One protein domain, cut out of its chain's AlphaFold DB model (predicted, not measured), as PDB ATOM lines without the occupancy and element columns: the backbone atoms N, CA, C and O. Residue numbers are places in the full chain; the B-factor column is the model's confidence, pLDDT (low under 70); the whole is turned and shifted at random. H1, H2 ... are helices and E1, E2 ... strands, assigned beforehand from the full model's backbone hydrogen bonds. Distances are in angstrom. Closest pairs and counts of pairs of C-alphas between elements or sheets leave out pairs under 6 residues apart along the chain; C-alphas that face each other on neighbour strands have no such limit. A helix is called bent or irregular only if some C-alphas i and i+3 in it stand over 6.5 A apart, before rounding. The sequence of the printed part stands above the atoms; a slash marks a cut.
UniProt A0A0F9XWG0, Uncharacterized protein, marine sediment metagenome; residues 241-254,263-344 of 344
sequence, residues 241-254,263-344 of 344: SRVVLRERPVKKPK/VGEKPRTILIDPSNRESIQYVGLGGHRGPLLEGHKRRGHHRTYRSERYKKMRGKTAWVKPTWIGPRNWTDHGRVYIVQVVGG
ATOM      1  N   SER A 241       8.474 -13.175 -94.765       49.09
ATOM      2  CA  SER A 241       9.508 -13.732 -93.901       49.09
ATOM      3  C   SER A 241      10.434 -12.669 -93.313       49.09
ATOM      4  O   SER A 241      10.877 -12.850 -92.180       49.09
ATOM      5  N   ARG A 242      10.768 -11.574 -94.026       53.62
ATOM      6  CA  ARG A 242      11.748 -10.563 -93.551       53.62
ATOM      7  C   ARG A 242      11.518  -9.168 -94.142       53.62
ATOM      8  O   ARG A 242      11.167  -9.029 -95.309       53.62
ATOM      9  N   VAL A 243      11.808  -8.112 -93.376       61.22
ATOM     10  CA  VAL A 243      11.935  -6.745 -93.917       61.22
ATOM     11  C   VAL A 243      13.405  -6.334 -93.874       61.22
ATOM     12  O   VAL A 243      14.080  -6.462 -92.859       61.22
ATOM     13  N   VAL A 244      13.933  -5.855 -94.993       70.25
ATOM     14  CA  VAL A 244      15.338  -5.485 -95.143       70.25
ATOM     15  C   VAL A 244      15.432  -3.997 -95.447       70.25
ATOM     16  O   VAL A 244      14.948  -3.534 -96.479       70.25
ATOM     17  N   LEU A 245      16.092  -3.247 -94.567       71.00
ATOM     18  CA  LEU A 245      16.494  -1.872 -94.834       71.00
ATOM     19  C   LEU A 245      17.915  -1.888 -95.395       71.00
ATOM     20  O   LEU A 245      18.875  -2.206 -94.690       71.00
ATOM     21  N   ARG A 246      18.051  -1.557 -96.678       71.69
ATOM     22  CA  ARG A 246      19.361  -1.386 -97.311       71.69
ATOM     23  C   ARG A 246      19.748   0.080 -97.258       71.69
ATOM     24  O   ARG A 246      19.041   0.926 -97.797       71.69
ATOM     25  N   GLU A 247      20.887   0.346 -96.643       72.06
ATOM     26  CA  GLU A 247      21.547   1.640 -96.632       72.06
ATOM     27  C   GLU A 247      22.710   1.585 -97.626       72.06
ATOM     28  O   GLU A 247      23.628   0.768 -97.498       72.06
ATOM     29  N   ARG A 248      22.668   2.429 -98.659       67.19
ATOM     30  CA  ARG A 248      23.756   2.562 -99.636       67.19
ATOM     31  C   ARG A 248      24.240   4.004 -99.667       67.19
ATOM     32  O   ARG A 248      23.402   4.901 -99.666       67.19
ATOM     33  N   PRO A 249      25.553   4.267 -99.741       65.88
ATOM     34  CA  PRO A 249      26.007   5.610-100.070       65.88
ATOM     35  C   PRO A 249      25.494   5.993-101.463       65.88
ATOM     36  O   PRO A 249      25.446   5.164-102.377       65.88
ATOM     37  N   VAL A 250      25.123   7.259-101.625       66.06
ATOM     38  CA  VAL A 250      24.820   7.847-102.926       66.06
ATOM     39  C   VAL A 250      26.053   7.675-103.802       66.06
ATOM     40  O   VAL A 250      27.186   7.928-103.381       66.06
ATOM     41  N   LYS A 251      25.829   7.183-105.021       66.00
ATOM     42  CA  LYS A 251      26.889   6.915-105.986       66.00
ATOM     43  C   LYS A 251      27.624   8.228-106.269       66.00
ATOM     44  O   LYS A 251      27.102   9.091-106.967       66.00
ATOM     45  N   LYS A 252      28.825   8.390-105.706       63.91
ATOM     46  CA  LYS A 252      29.689   9.533-106.020       63.91
ATOM     47  C   LYS A 252      30.098   9.446-107.502       63.91
ATOM     48  O   LYS A 252      30.281   8.333-108.009       63.91
ATOM     49  N   PRO A 253      30.252  10.579-108.210       64.81
ATOM     50  CA  PRO A 253      30.810  10.587-109.561       64.81
ATOM     51  C   PRO A 253      32.183   9.893-109.572       64.81
ATOM     52  O   PRO A 253      32.931   9.989-108.595       64.81
ATOM     53  N   LYS A 254      32.488   9.144-110.646       59.94
ATOM     54  CA  LYS A 254      33.718   8.338-110.772       59.94
ATOM     55  C   LYS A 254      34.949   9.226-110.546       59.94
ATOM     56  O   LYS A 254      35.296  10.029-111.404       59.94
ATOM     57  N   VAL A 263      35.422   2.059 -94.446       53.44
ATOM     58  CA  VAL A 263      34.387   1.135 -93.910       53.44
ATOM     59  C   VAL A 263      32.981   1.771 -93.796       53.44
ATOM     60  O   VAL A 263      31.974   1.071 -93.882       53.44
ATOM     61  N   GLY A 264      32.890   3.101 -93.666       57.31
ATOM     62  CA  GLY A 264      31.626   3.857 -93.685       57.31
ATOM     63  C   GLY A 264      30.972   4.038 -95.066       57.31
ATOM     64  O   GLY A 264      29.848   4.524 -95.133       57.31
ATOM     65  N   GLU A 265      31.646   3.653 -96.151       59.50
ATOM     66  CA  GLU A 265      31.176   3.746 -97.544       59.50
ATOM     67  C   GLU A 265      30.733   2.381 -98.107       59.50
ATOM     68  O   GLU A 265      30.417   2.262 -99.289       59.50
ATOM     69  N   LYS A 266      30.691   1.327 -97.282       66.56
ATOM     70  CA  LYS A 266      30.154   0.023 -97.691       66.56
ATOM     71  C   LYS A 266      28.631  -0.018 -97.490       66.56
ATOM     72  O   LYS A 266      28.149   0.520 -96.492       66.56
ATOM     73  N   PRO A 267      27.868  -0.667 -98.392       65.38
ATOM     74  CA  PRO A 267      26.446  -0.917 -98.184       65.38
ATOM     75  C   PRO A 267      26.214  -1.623 -96.849       65.38
ATOM     76  O   PRO A 267      26.888  -2.611 -96.552       65.38
ATOM     77  N   ARG A 268      25.253  -1.142 -96.064       73.06
ATOM     78  CA  ARG A 268      24.821  -1.797 -94.828       73.06
ATOM     79  C   ARG A 268      23.426  -2.356 -95.023       73.06
ATOM     80  O   ARG A 268      22.540  -1.700 -95.567       73.06
ATOM     81  N   THR A 269      23.242  -3.584 -94.568       73.69
ATOM     82  CA  THR A 269      21.945  -4.249 -94.568       73.69
ATOM     83  C   THR A 269      21.489  -4.339 -93.124       73.69
ATOM     84  O   THR A 269      22.122  -5.016 -92.319       73.69
ATOM     85  N   ILE A 270      20.414  -3.634 -92.789       73.00
ATOM     86  CA  ILE A 270      19.780  -3.709 -91.477       73.00
ATOM     87  C   ILE A 270      18.566  -4.620 -91.630       73.00
ATOM     88  O   ILE A 270      17.615  -4.297 -92.345       73.00
ATOM     89  N   LEU A 271      18.615  -5.780 -90.978       66.62
ATOM     90  CA  LEU A 271      17.473  -6.682 -90.898       66.62
ATOM     91  C   LEU A 271      16.460  -6.091 -89.915       66.62
ATOM     92  O   LEU A 271      16.778  -5.843 -88.752       66.62
ATOM     93  N   ILE A 272      15.254  -5.830 -90.406       64.56
ATOM     94  CA  ILE A 272      14.108  -5.440 -89.596       64.56
ATOM     95  C   ILE A 272      13.296  -6.710 -89.357       64.56
ATOM     96  O   ILE A 272      12.857  -7.382 -90.290       64.56
ATOM     97  N   ASP A 273      13.126  -7.037 -88.082       62.03
ATOM     98  CA  ASP A 273      12.314  -8.163 -87.642       62.03
ATOM     99  C   ASP A 273      10.879  -8.041 -88.210       62.03
ATOM    100  O   ASP A 273      10.241  -6.999 -88.014       62.03
ATOM    101  N   PRO A 274      10.363  -9.059 -88.924       55.12
ATOM    102  CA  PRO A 274       9.026  -9.043 -89.529       55.12
ATOM    103  C   PRO A 274       7.896  -8.863 -88.503       55.12
ATOM    104  O   PRO A 274       6.858  -8.293 -88.844       55.12
ATOM    105  N   SER A 275       8.101  -9.250 -87.236       61.00
ATOM    106  CA  SER A 275       7.140  -8.993 -86.149       61.00
ATOM    107  C   SER A 275       6.949  -7.495 -85.859       61.00
ATOM    108  O   SER A 275       5.977  -7.096 -85.222       61.00
ATOM    109  N   ASN A 276       7.837  -6.643 -86.380       59.31
ATOM    110  CA  ASN A 276       7.771  -5.188 -86.288       59.31
ATOM    111  C   ASN A 276       7.164  -4.544 -87.539       59.31
ATOM    112  O   ASN A 276       7.519  -3.422 -87.884       59.31
ATOM    113  N   ARG A 277       6.235  -5.204 -88.239       52.56
ATOM    114  CA  ARG A 277       5.567  -4.619 -89.416       52.56
ATOM    115  C   ARG A 277       4.922  -3.253 -89.120       52.56
ATOM    116  O   ARG A 277       4.989  -2.356 -89.954       52.56
ATOM    117  N   GLU A 278       4.402  -3.055 -87.904       53.81
ATOM    118  CA  GLU A 278       3.881  -1.764 -87.412       53.81
ATOM    119  C   GLU A 278       4.961  -0.682 -87.232       53.81
ATOM    120  O   GLU A 278       4.655   0.509 -87.151       53.81
ATOM    121  N   SER A 279       6.235  -1.080 -87.170       51.75
ATOM    122  CA  SER A 279       7.370  -0.171 -87.043       51.75
ATOM    123  C   SER A 279       7.774   0.471 -88.374       51.75
ATOM    124  O   SER A 279       8.787   1.168 -88.423       51.75
ATOM    125  N   ILE A 280       7.040   0.217 -89.454       53.41
ATOM    126  CA  ILE A 280       7.206   0.876 -90.746       53.41
ATOM    127  C   ILE A 280       5.902   1.614 -91.007       53.41
ATOM    128  O   ILE A 280       4.970   1.086 -91.611       53.41
ATOM    129  N   GLN A 281       5.813   2.834 -90.484       56.22
ATOM    130  CA  GLN A 281       4.684   3.700 -90.786       56.22
ATOM    131  C   GLN A 281       5.008   4.449 -92.069       56.22
ATOM    132  O   GLN A 281       5.757   5.430 -92.063       56.22
ATOM    133  N   TYR A 282       4.441   3.967 -93.174       52.16
ATOM    134  CA  TYR A 282       4.335   4.764 -94.384       52.16
ATOM    135  C   TYR A 282       3.389   5.916 -94.070       52.16
ATOM    136  O   TYR A 282       2.177   5.734 -93.956       52.16
ATOM    137  N   VAL A 283       3.952   7.098 -93.859       51.53
ATOM    138  CA  VAL A 283       3.148   8.306 -93.744       51.53
ATOM    139  C   VAL A 283       2.648   8.602 -95.154       51.53
ATOM    140  O   VAL A 283       3.409   9.070 -95.998       51.53
ATOM    141  N   GLY A 284       1.390   8.259 -95.437       45.09
ATOM    142  CA  GLY A 284       0.698   8.798 -96.605       45.09
ATOM    143  C   GLY A 284       0.721  10.326 -96.537       45.09
ATOM    144  O   GLY A 284       0.693  10.890 -95.444       45.09
ATOM    145  N   LEU A 285       0.783  10.990 -97.691       42.50
ATOM    146  CA  LEU A 285       0.963  12.441 -97.871       42.50
ATOM    147  C   LEU A 285      -0.109  13.363 -97.218       42.50
ATOM    148  O   LEU A 285      -0.194  14.528 -97.584       42.50
ATOM    149  N   GLY A 286      -0.921  12.911 -96.254       35.75
ATOM    150  CA  GLY A 286      -2.127  13.623 -95.803       35.75
ATOM    151  C   GLY A 286      -2.501  13.505 -94.320       35.75
ATOM    152  O   GLY A 286      -3.682  13.426 -94.003       35.75
ATOM    153  N   GLY A 287      -1.544  13.491 -93.389       42.88
ATOM    154  CA  GLY A 287      -1.852  13.725 -91.968       42.88
ATOM    155  C   GLY A 287      -1.803  15.217 -91.620       42.88
ATOM    156  O   GLY A 287      -0.983  15.932 -92.181       42.88
ATOM    157  N   HIS A 288      -2.608  15.681 -90.650       44.59
ATOM    158  CA  HIS A 288      -2.718  17.074 -90.140       44.59
ATOM    159  C   HIS A 288      -1.403  17.806 -89.762       44.59
ATOM    160  O   HIS A 288      -1.439  18.935 -89.281       44.59
ATOM    161  N   ARG A 289      -0.234  17.187 -89.943       46.41
ATOM    162  CA  ARG A 289       1.096  17.745 -89.680       46.41
ATOM    163  C   ARG A 289       1.932  17.845 -90.960       46.41
ATOM    164  O   ARG A 289       3.088  17.454 -90.945       46.41
ATOM    165  N   GLY A 290       1.345  18.336 -92.052       50.81
ATOM    166  CA  GLY A 290       2.043  18.542 -93.326       50.81
ATOM    167  C   GLY A 290       2.668  17.266 -93.921       50.81
ATOM    168  O   GLY A 290       2.620  16.187 -93.323       50.81
ATOM    169  N   PRO A 291       3.259  17.348 -95.121       53.91
ATOM    170  CA  PRO A 291       4.094  16.268 -95.616       53.91
ATOM    171  C   PRO A 291       5.299  16.152 -94.675       53.91
ATOM    172  O   PRO A 291       6.105  17.077 -94.572       53.91
ATOM    173  N   LEU A 292       5.416  15.027 -93.960       55.81
ATOM    174  CA  LEU A 292       6.659  14.647 -93.286       55.81
ATOM    175  C   LEU A 292       7.692  14.407 -94.387       55.81
ATOM    176  O   LEU A 292       7.836  13.297 -94.893       55.81
ATOM    177  N   LEU A 293       8.331  15.497 -94.808       57.91
ATOM    178  CA  LEU A 293       9.269  15.506 -95.917       57.91
ATOM    179  C   LEU A 293      10.511  14.696 -95.580       57.91
ATOM    180  O   LEU A 293      11.104  14.190 -96.510       57.91
ATOM    181  N   GLU A 294      10.860  14.504 -94.303       75.75
ATOM    182  CA  GLU A 294      12.084  13.812 -93.898       75.75
ATOM    183  C   GLU A 294      11.831  12.432 -93.280       75.75
ATOM    184  O   GLU A 294      11.272  12.281 -92.184       75.75
ATOM    185  N   GLY A 295      12.294  11.402 -93.991       80.31
ATOM    186  CA  GLY A 295      12.364  10.043 -93.474       80.31
ATOM    187  C   GLY A 295      13.367   9.946 -92.327       80.31
ATOM    188  O   GLY A 295      14.550  10.234 -92.498       80.31
ATOM    189  N   HIS A 296      12.914   9.511 -91.154       82.44
ATOM    190  CA  HIS A 296      13.767   9.376 -89.978       82.44
ATOM    191  C   HIS A 296      13.476   8.097 -89.189       82.44
ATOM    192  O   HIS A 296      12.385   7.520 -89.209       82.44
ATOM    193  N   LYS A 297      14.480   7.652 -88.428       79.56
ATOM    194  CA  LYS A 297      14.338   6.545 -87.479       79.56
ATOM    195  C   LYS A 297      13.889   7.088 -86.124       79.56
ATOM    196  O   LYS A 297      14.679   7.695 -85.401       79.56
ATOM    197  N   ARG A 298      12.644   6.813 -85.730       85.31
ATOM    198  CA  ARG A 298      12.172   7.069 -84.365       85.31
ATOM    199  C   ARG A 298      12.869   6.112 -83.399       85.31
ATOM    200  O   ARG A 298      12.855   4.894 -83.597       85.31
ATOM    201  N   ARG A 299      13.468   6.660 -82.339       87.69
ATOM    202  CA  ARG A 299      14.126   5.876 -81.283       87.69
ATOM    203  C   ARG A 299      13.097   5.071 -80.481       87.69
ATOM    204  O   ARG A 299      11.968   5.520 -80.267       87.69
ATOM    205  N   GLY A 300      13.505   3.883 -80.041       90.94
ATOM    206  CA  GLY A 300      12.720   3.101 -79.089       90.94
ATOM    207  C   GLY A 300      12.727   3.768 -77.715       90.94
ATOM    208  O   GLY A 300      13.718   4.401 -77.354       90.94
ATOM    209  N   HIS A 301      11.616   3.684 -76.990       94.38
ATOM    210  CA  HIS A 301      11.471   4.276 -75.659       94.38
ATOM    211  C   HIS A 301      10.408   3.537 -74.844       94.38
ATOM    212  O   HIS A 301       9.479   2.945 -75.398       94.38
ATOM    213  N   HIS A 302      10.505   3.603 -73.517       94.62
ATOM    214  CA  HIS A 302       9.428   3.143 -72.645       94.62
ATOM    215  C   HIS A 302       8.242   4.106 -72.726       94.62
ATOM    216  O   HIS A 302       8.400   5.317 -72.570       94.62
ATOM    217  N   ARG A 303       7.044   3.568 -72.951       94.62
ATOM    218  CA  ARG A 303       5.794   4.328 -72.946       94.62
ATOM    219  C   ARG A 303       4.855   3.761 -71.897       94.62
ATOM    220  O   ARG A 303       4.505   2.584 -71.936       94.62
ATOM    221  N   THR A 304       4.405   4.627 -70.998       96.00
ATOM    222  CA  THR A 304       3.336   4.311 -70.047       96.00
ATOM    223  C   THR A 304       1.995   4.715 -70.648       96.00
ATOM    224  O   THR A 304       1.777   5.880 -70.992       96.00
ATOM    225  N   TYR A 305       1.082   3.759 -70.796       93.12
ATOM    226  CA  TYR A 305      -0.220   4.006 -71.412       93.12
ATOM    227  C   TYR A 305      -1.198   4.526 -70.356       93.12
ATOM    228  O   TYR A 305      -1.773   3.763 -69.589       93.12
ATOM    229  N   ARG A 306      -1.384   5.849 -70.293       89.38
ATOM    230  CA  ARG A 306      -2.326   6.492 -69.350       89.38
ATOM    231  C   ARG A 306      -3.722   6.739 -69.934       89.38
ATOM    232  O   ARG A 306      -4.672   6.934 -69.188       89.38
ATOM    233  N   SER A 307      -3.836   6.737 -71.262       89.31
ATOM    234  CA  SER A 307      -5.062   7.081 -71.990       89.31
ATOM    235  C   SER A 307      -6.098   5.957 -71.968       89.31
ATOM    236  O   SER A 307      -5.756   4.783 -72.130       89.31
ATOM    237  N   GLU A 308      -7.376   6.335 -71.893       81.00
ATOM    238  CA  GLU A 308      -8.516   5.419 -72.022       81.00
ATOM    239  C   GLU A 308      -8.587   4.716 -73.378       81.00
ATOM    240  O   GLU A 308      -9.176   3.642 -73.479       81.00
ATOM    241  N   ARG A 309      -7.924   5.257 -74.409       86.69
ATOM    242  CA  ARG A 309      -7.841   4.625 -75.733       86.69
ATOM    243  C   ARG A 309      -7.236   3.221 -75.671       86.69
ATOM    244  O   ARG A 309      -7.550   2.381 -76.505       86.69
ATOM    245  N   TYR A 310      -6.391   2.952 -74.676       87.75
ATOM    246  CA  TYR A 310      -5.724   1.668 -74.493       87.75
ATOM    247  C   TYR A 310      -6.217   0.975 -73.219       87.75
ATOM    248  O   TYR A 310      -5.404   0.624 -72.367       87.75
ATOM    249  N   LYS A 311      -7.539   0.764 -73.081       90.88
ATOM    250  CA  LYS A 311      -8.167   0.191 -71.868       90.88
ATOM    251  C   LYS A 311      -7.425  -1.039 -71.317       90.88
ATOM    252  O   LYS A 311      -7.150  -1.093 -70.127       90.88
ATOM    253  N   LYS A 312      -7.012  -1.976 -72.184       93.06
ATOM    254  CA  LYS A 312      -6.306  -3.217 -71.791       93.06
ATOM    255  C   LYS A 312      -4.858  -3.013 -71.312       93.06
ATOM    256  O   LYS A 312      -4.303  -3.883 -70.647       93.06
ATOM    257  N   MET A 313      -4.236  -1.888 -71.662       90.50
ATOM    258  CA  MET A 313      -2.855  -1.555 -71.288       90.50
ATOM    259  C   MET A 313      -2.767  -0.347 -70.347       90.50
ATOM    260  O   MET A 313      -1.664   0.114 -70.060       90.50
ATOM    261  N   ARG A 314      -3.900   0.163 -69.843       94.25
ATOM    262  CA  ARG A 314      -3.936   1.334 -68.961       94.25
ATOM    263  C   ARG A 314      -3.097   1.075 -67.705       94.25
ATOM    264  O   ARG A 314      -3.250   0.050 -67.052       94.25
ATOM    265  N   GLY A 315      -2.192   1.999 -67.396       93.81
ATOM    266  CA  GLY A 315      -1.276   1.909 -66.255       93.81
ATOM    267  C   GLY A 315      -0.030   1.047 -66.488       93.81
ATOM    268  O   GLY A 315       0.900   1.123 -65.694       93.81
ATOM    269  N   LYS A 316       0.047   0.282 -67.586       95.81
ATOM    270  CA  LYS A 316       1.232  -0.524 -67.912       95.81
ATOM    271  C   LYS A 316       2.268   0.304 -68.671       95.81
ATOM    272  O   LYS A 316       1.930   1.164 -69.493       95.81
ATOM    273  N   THR A 317       3.538   0.004 -68.426       95.94
ATOM    274  CA  THR A 317       4.674   0.522 -69.194       95.94
ATOM    275  C   THR A 317       5.151  -0.561 -70.150       95.94
ATOM    276  O   THR A 317       5.474  -1.661 -69.717       95.94
ATOM    277  N   ALA A 318       5.207  -0.256 -71.447       94.81
ATOM    278  CA  ALA A 318       5.774  -1.162 -72.444       94.81
ATOM    279  C   ALA A 318       6.910  -0.483 -73.210       94.81
ATOM    280  O   ALA A 318       6.947   0.744 -73.349       94.81
ATOM    281  N   TRP A 319       7.845  -1.283 -73.714       93.56
ATOM    282  CA  TRP A 319       8.889  -0.805 -74.613       93.56
ATOM    283  C   TRP A 319       8.318  -0.611 -76.019       93.56
ATOM    284  O   TRP A 319       7.922  -1.569 -76.684       93.56
ATOM    285  N   VAL A 320       8.288   0.634 -76.489       90.69
ATOM    286  CA  VAL A 320       7.967   0.949 -77.881       90.69
ATOM    287  C   VAL A 320       9.236   0.758 -78.693       90.69
ATOM    288  O   VAL A 320      10.230   1.457 -78.486       90.69
ATOM    289  N   LYS A 321       9.210  -0.191 -79.628       84.44
ATOM    290  CA  LYS A 321      10.365  -0.511 -80.468       84.44
ATOM    291  C   LYS A 321      10.713   0.654 -81.417       84.44
ATOM    292  O   LYS A 321       9.827   1.429 -81.792       84.44
ATOM    293  N   PRO A 322      11.989   0.793 -81.830       83.50
ATOM    294  CA  PRO A 322      12.382   1.755 -82.856       83.50
ATOM    295  C   PRO A 322      11.596   1.541 -84.156       83.50
ATOM    296  O   PRO A 322      11.351   0.408 -84.556       83.50
ATOM    297  N   THR A 323      11.203   2.628 -84.815       84.38
ATOM    298  CA  THR A 323      10.274   2.626 -85.960       84.38
ATOM    299  C   THR A 323      10.838   3.525 -87.055       84.38
ATOM    300  O   THR A 323      11.263   4.640 -86.760       84.38
ATOM    301  N   TRP A 324      10.848   3.066 -88.304       81.69
ATOM    302  CA  TRP A 324      11.090   3.934 -89.455       81.69
ATOM    303  C   TRP A 324       9.815   4.718 -89.772       81.69
ATOM    304  O   TRP A 324       8.743   4.126 -89.921       81.69
ATOM    305  N   ILE A 325       9.934   6.041 -89.856       82.81
ATOM    306  CA  ILE A 325       8.848   6.946 -90.234       82.81
ATOM    307  C   ILE A 325       9.320   7.689 -91.476       82.81
ATOM    308  O   ILE A 325      10.209   8.531 -91.386       82.81
ATOM    309  N   GLY A 326       8.764   7.351 -92.637       83.62
ATOM    310  CA  GLY A 326       9.172   7.959 -93.899       83.62
ATOM    311  C   GLY A 326       8.765   7.155 -95.132       83.62
ATOM    312  O   GLY A 326       8.158   6.085 -95.008       83.62
ATOM    313  N   PRO A 327       9.103   7.651 -96.334       77.69
ATOM    314  CA  PRO A 327       8.821   6.954 -97.581       77.69
ATOM    315  C   PRO A 327       9.629   5.653 -97.701       77.69
ATOM    316  O   PRO A 327      10.663   5.464 -97.056       77.69
ATOM    317  N   ARG A 328       9.143   4.737 -98.552       75.50
ATOM    318  CA  ARG A 328       9.778   3.431 -98.822       75.50
ATOM    319  C   ARG A 328      11.194   3.567 -99.377       75.50
ATOM    320  O   ARG A 328      12.058   2.748 -99.071       75.50
ATOM    321  N   ASN A 329      11.396   4.609-100.175       77.00
ATOM    322  CA  ASN A 329      12.681   5.034-100.697       77.00
ATOM    323  C   ASN A 329      12.942   6.436-100.159       77.00
ATOM    324  O   ASN A 329      12.134   7.336-100.384       77.00
ATOM    325  N   TRP A 330      14.049   6.621 -99.454       80.12
ATOM    326  CA  TRP A 330      14.423   7.909 -98.885       80.12
ATOM    327  C   TRP A 330      15.897   8.180 -99.148       80.12
ATOM    328  O   TRP A 330      16.717   7.275 -99.007       80.12
ATOM    329  N   THR A 331      16.242   9.402 -99.550       73.94
ATOM    330  CA  THR A 331      17.639   9.802 -99.754       73.94
ATOM    331  C   THR A 331      17.949  10.957 -98.830       73.94
ATOM    332  O   THR A 331      17.292  11.985 -98.909       73.94
ATOM    333  N   ASP A 332      18.947  10.785 -97.972       75.25
ATOM    334  CA  ASP A 332      19.320  11.795 -96.992       75.25
ATOM    335  C   ASP A 332      20.816  11.740 -96.671       75.25
ATOM    336  O   ASP A 332      21.410  10.662 -96.631       75.25
ATOM    337  N   HIS A 333      21.441  12.911 -96.514       74.25
ATOM    338  CA  HIS A 333      22.875  13.080 -96.231       74.25
ATOM    339  C   HIS A 333      23.810  12.206 -97.101       74.25
ATOM    340  O   HIS A 333      24.806  11.649 -96.634       74.25
ATOM    341  N   GLY A 334      23.488  12.048 -98.390       72.56
ATOM    342  CA  GLY A 334      24.282  11.225 -99.304       72.56
ATOM    343  C   GLY A 334      24.142   9.718 -99.070       72.56
ATOM    344  O   GLY A 334      25.034   8.959 -99.451       72.56
ATOM    345  N   ARG A 335      23.039   9.261 -98.468       69.00
ATOM    346  CA  ARG A 335      22.675   7.846 -98.318       69.00
ATOM    347  C   ARG A 335      21.278   7.587 -98.860       69.00
ATOM    348  O   ARG A 335      20.393   8.419 -98.716       69.00
ATOM    349  N   VAL A 336      21.090   6.427 -99.475       71.88
ATOM    350  CA  VAL A 336      19.799   5.929 -99.953       71.88
ATOM    351  C   VAL A 336      19.346   4.810 -99.026       71.88
ATOM    352  O   VAL A 336      20.055   3.815 -98.850       71.88
ATOM    353  N   TYR A 337      18.160   4.983 -98.461       72.88
ATOM    354  CA  TYR A 337      17.445   4.035 -97.624       72.88
ATOM    355  C   TYR A 337      16.348   3.386 -98.466       72.88
ATOM    356  O   TYR A 337      15.458   4.073 -98.967       72.88
ATOM    357  N   ILE A 338      16.420   2.067 -98.636       77.38
ATOM    358  CA  ILE A 338      15.417   1.287 -99.371       77.38
ATOM    359  C   ILE A 338      14.811   0.270 -98.413       77.38
ATOM    360  O   ILE A 338      15.507  -0.636 -97.947       77.38
ATOM    361  N   VAL A 339      13.514   0.408 -98.146       77.06
ATOM    362  CA  VAL A 339      12.731  -0.564 -97.379       77.06
ATOM    363  C   VAL A 339      12.214  -1.640 -98.341       77.06
ATOM    364  O   VAL A 339      11.302  -1.411 -99.143       77.06
ATOM    365  N   GLN A 340      12.813  -2.829 -98.279       73.94
ATOM    366  CA  GLN A 340      12.378  -3.998 -99.044       73.94
ATOM    367  C   GLN A 340      11.646  -4.972 -98.127       73.94
ATOM    368  O   GLN A 340      12.189  -5.425 -97.125       73.94
ATOM    369  N   VAL A 341      10.411  -5.307 -98.484       66.88
ATOM    370  CA  VAL A 341       9.699  -6.443 -97.901       66.88
ATOM    371  C   VAL A 341      10.125  -7.664 -98.707       66.88
ATOM    372  O   VAL A 341       9.949  -7.671 -99.922       66.88
ATOM    373  N   VAL A 342      10.753  -8.643 -98.063       58.16
ATOM    374  CA  VAL A 342      11.195  -9.886 -98.698       58.16
ATOM    375  C   VAL A 342      10.169 -10.961 -98.340       58.16
ATOM    376  O   VAL A 342      10.002 -11.296 -97.164       58.16
ATOM    377  N   GLY A 343       9.431 -11.429 -99.350       53.28
ATOM    378  CA  GLY A 343       8.556 -12.599 -99.236       53.28
ATOM    379  C   GLY A 343       9.402 -13.851 -99.016       53.28
ATOM    380  O   GLY A 343      10.492 -13.946 -99.581       53.28
ATOM    381  N   GLY A 344       8.954 -14.722 -98.109       40.34
ATOM    382  CA  GLY A 344       9.584 -16.020 -97.854       40.34
ATOM    383  C   GLY A 344       9.124 -17.077 -98.828       40.34
ATOM    384  O   GLY A 344       8.002 -16.909 -99.356       40.34
TER     385      GLY A 344
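AT A GLANCE: This is residues 241 to 254 and 263 to 344 of the 344 residues of an uncharacterized protein of marine sediment metagenome (UniProt A0A0F9XWG0). A twisted sheet of four strands, E2, E1, E8 and E7, makes one end of the model, and a bent two-stranded arm, E3 and E4 running beside E6 and E5, reaches away from it to H2 at the far tip. The short helix H1 sits on the sheet near the foot of the arm, and a long loop, residues 280 to 295, leads from H1 into the arm. The printed part has 96 residues with two named helices and eight named strands, in the order E1 E2 H1 E3 E4 H2 E5 E6 E7 E8; the class is mixed, helices and strands. The sheet's order is E2 - E1 - E8 - E7, and the pairs E3 - E6 and E4 - E5 are sheets of two; all three are antiparallel. The whole is loose, with a radius of gyration of the C-alphas of 16.4 A, and elongated, spanning 57 by 33 by 26 A.

IN THESE COORDINATES: E1, residues 241 to 249, begins with C-alpha 241 at (9.508, -13.732, -93.901) and is 26.2 A long. E2, residues 268 to 272, is 12.5 A, and H1, residues 274 to 279, is 9.4 A. E3 is residues 296 to 298, 6.3 A, and E4 residues 301 to 304, 9.9 A. H2, residues 308 to 313, is 9.0 A and begins with C-alpha 308 at (-8.516, 5.419, -72.022). E5 is residues 317 to 320, 9.3 A, E6 residues 323 to 325, 6.2 A, and E7 residues 329 to 332, 10.2 A. E8, residues 335 to 343, is 24.9 A and ends with C-alpha 343 at (8.556, -12.599, -99.236).

HOW THE PARTS SIT: E1 and E8 are antiparallel inner strands, with N 244 and O 340 at 2.8 A. Edge strand E2 pairs with E1, N 247 and O 268 at 2.8 A; edge strand E7 forms a hairpin with E8, N 337 and O 330 at 2.8 A. H1 is on this sheet at a height of 7.7 A and only just stands up from it, at 43 degrees; its closest C-alpha pair with E1 is Arg 242 and Pro 274, 5.1 A. The closest C-alphas of H1 and E6 are Ser 279 and Thr 323, 4.2 A. N 298 and O 323 of E3 and E6 are 2.8 A apart, and N 320 and O 301 of E5 and E4 2.8 A. E3 runs on into E4 at 49 degrees, and E5 into E6 at 57 degrees. H1 and H2 are irregular, with C-alphas 275 and 278 at 8.0 A and 309 and 312 at 8.9 A; in each, 0 of 2 O i to N i+4 pairs and 2 of 3 O i to N i+3 pairs are within hydrogen-bond range.

THE WHOLE: The two C-alphas farthest apart, of Lys 254 and Lys 311, are 57.7 A apart. Residues 255 to 262 are not printed, and C-alphas 254 and 263 are 18.3 A apart across the cut. The link from H1 to E3 is long, with 16 residues. Mean pLDDT of the printed part is 71.1; 43 residues are under 70, among them residues 271 to 293.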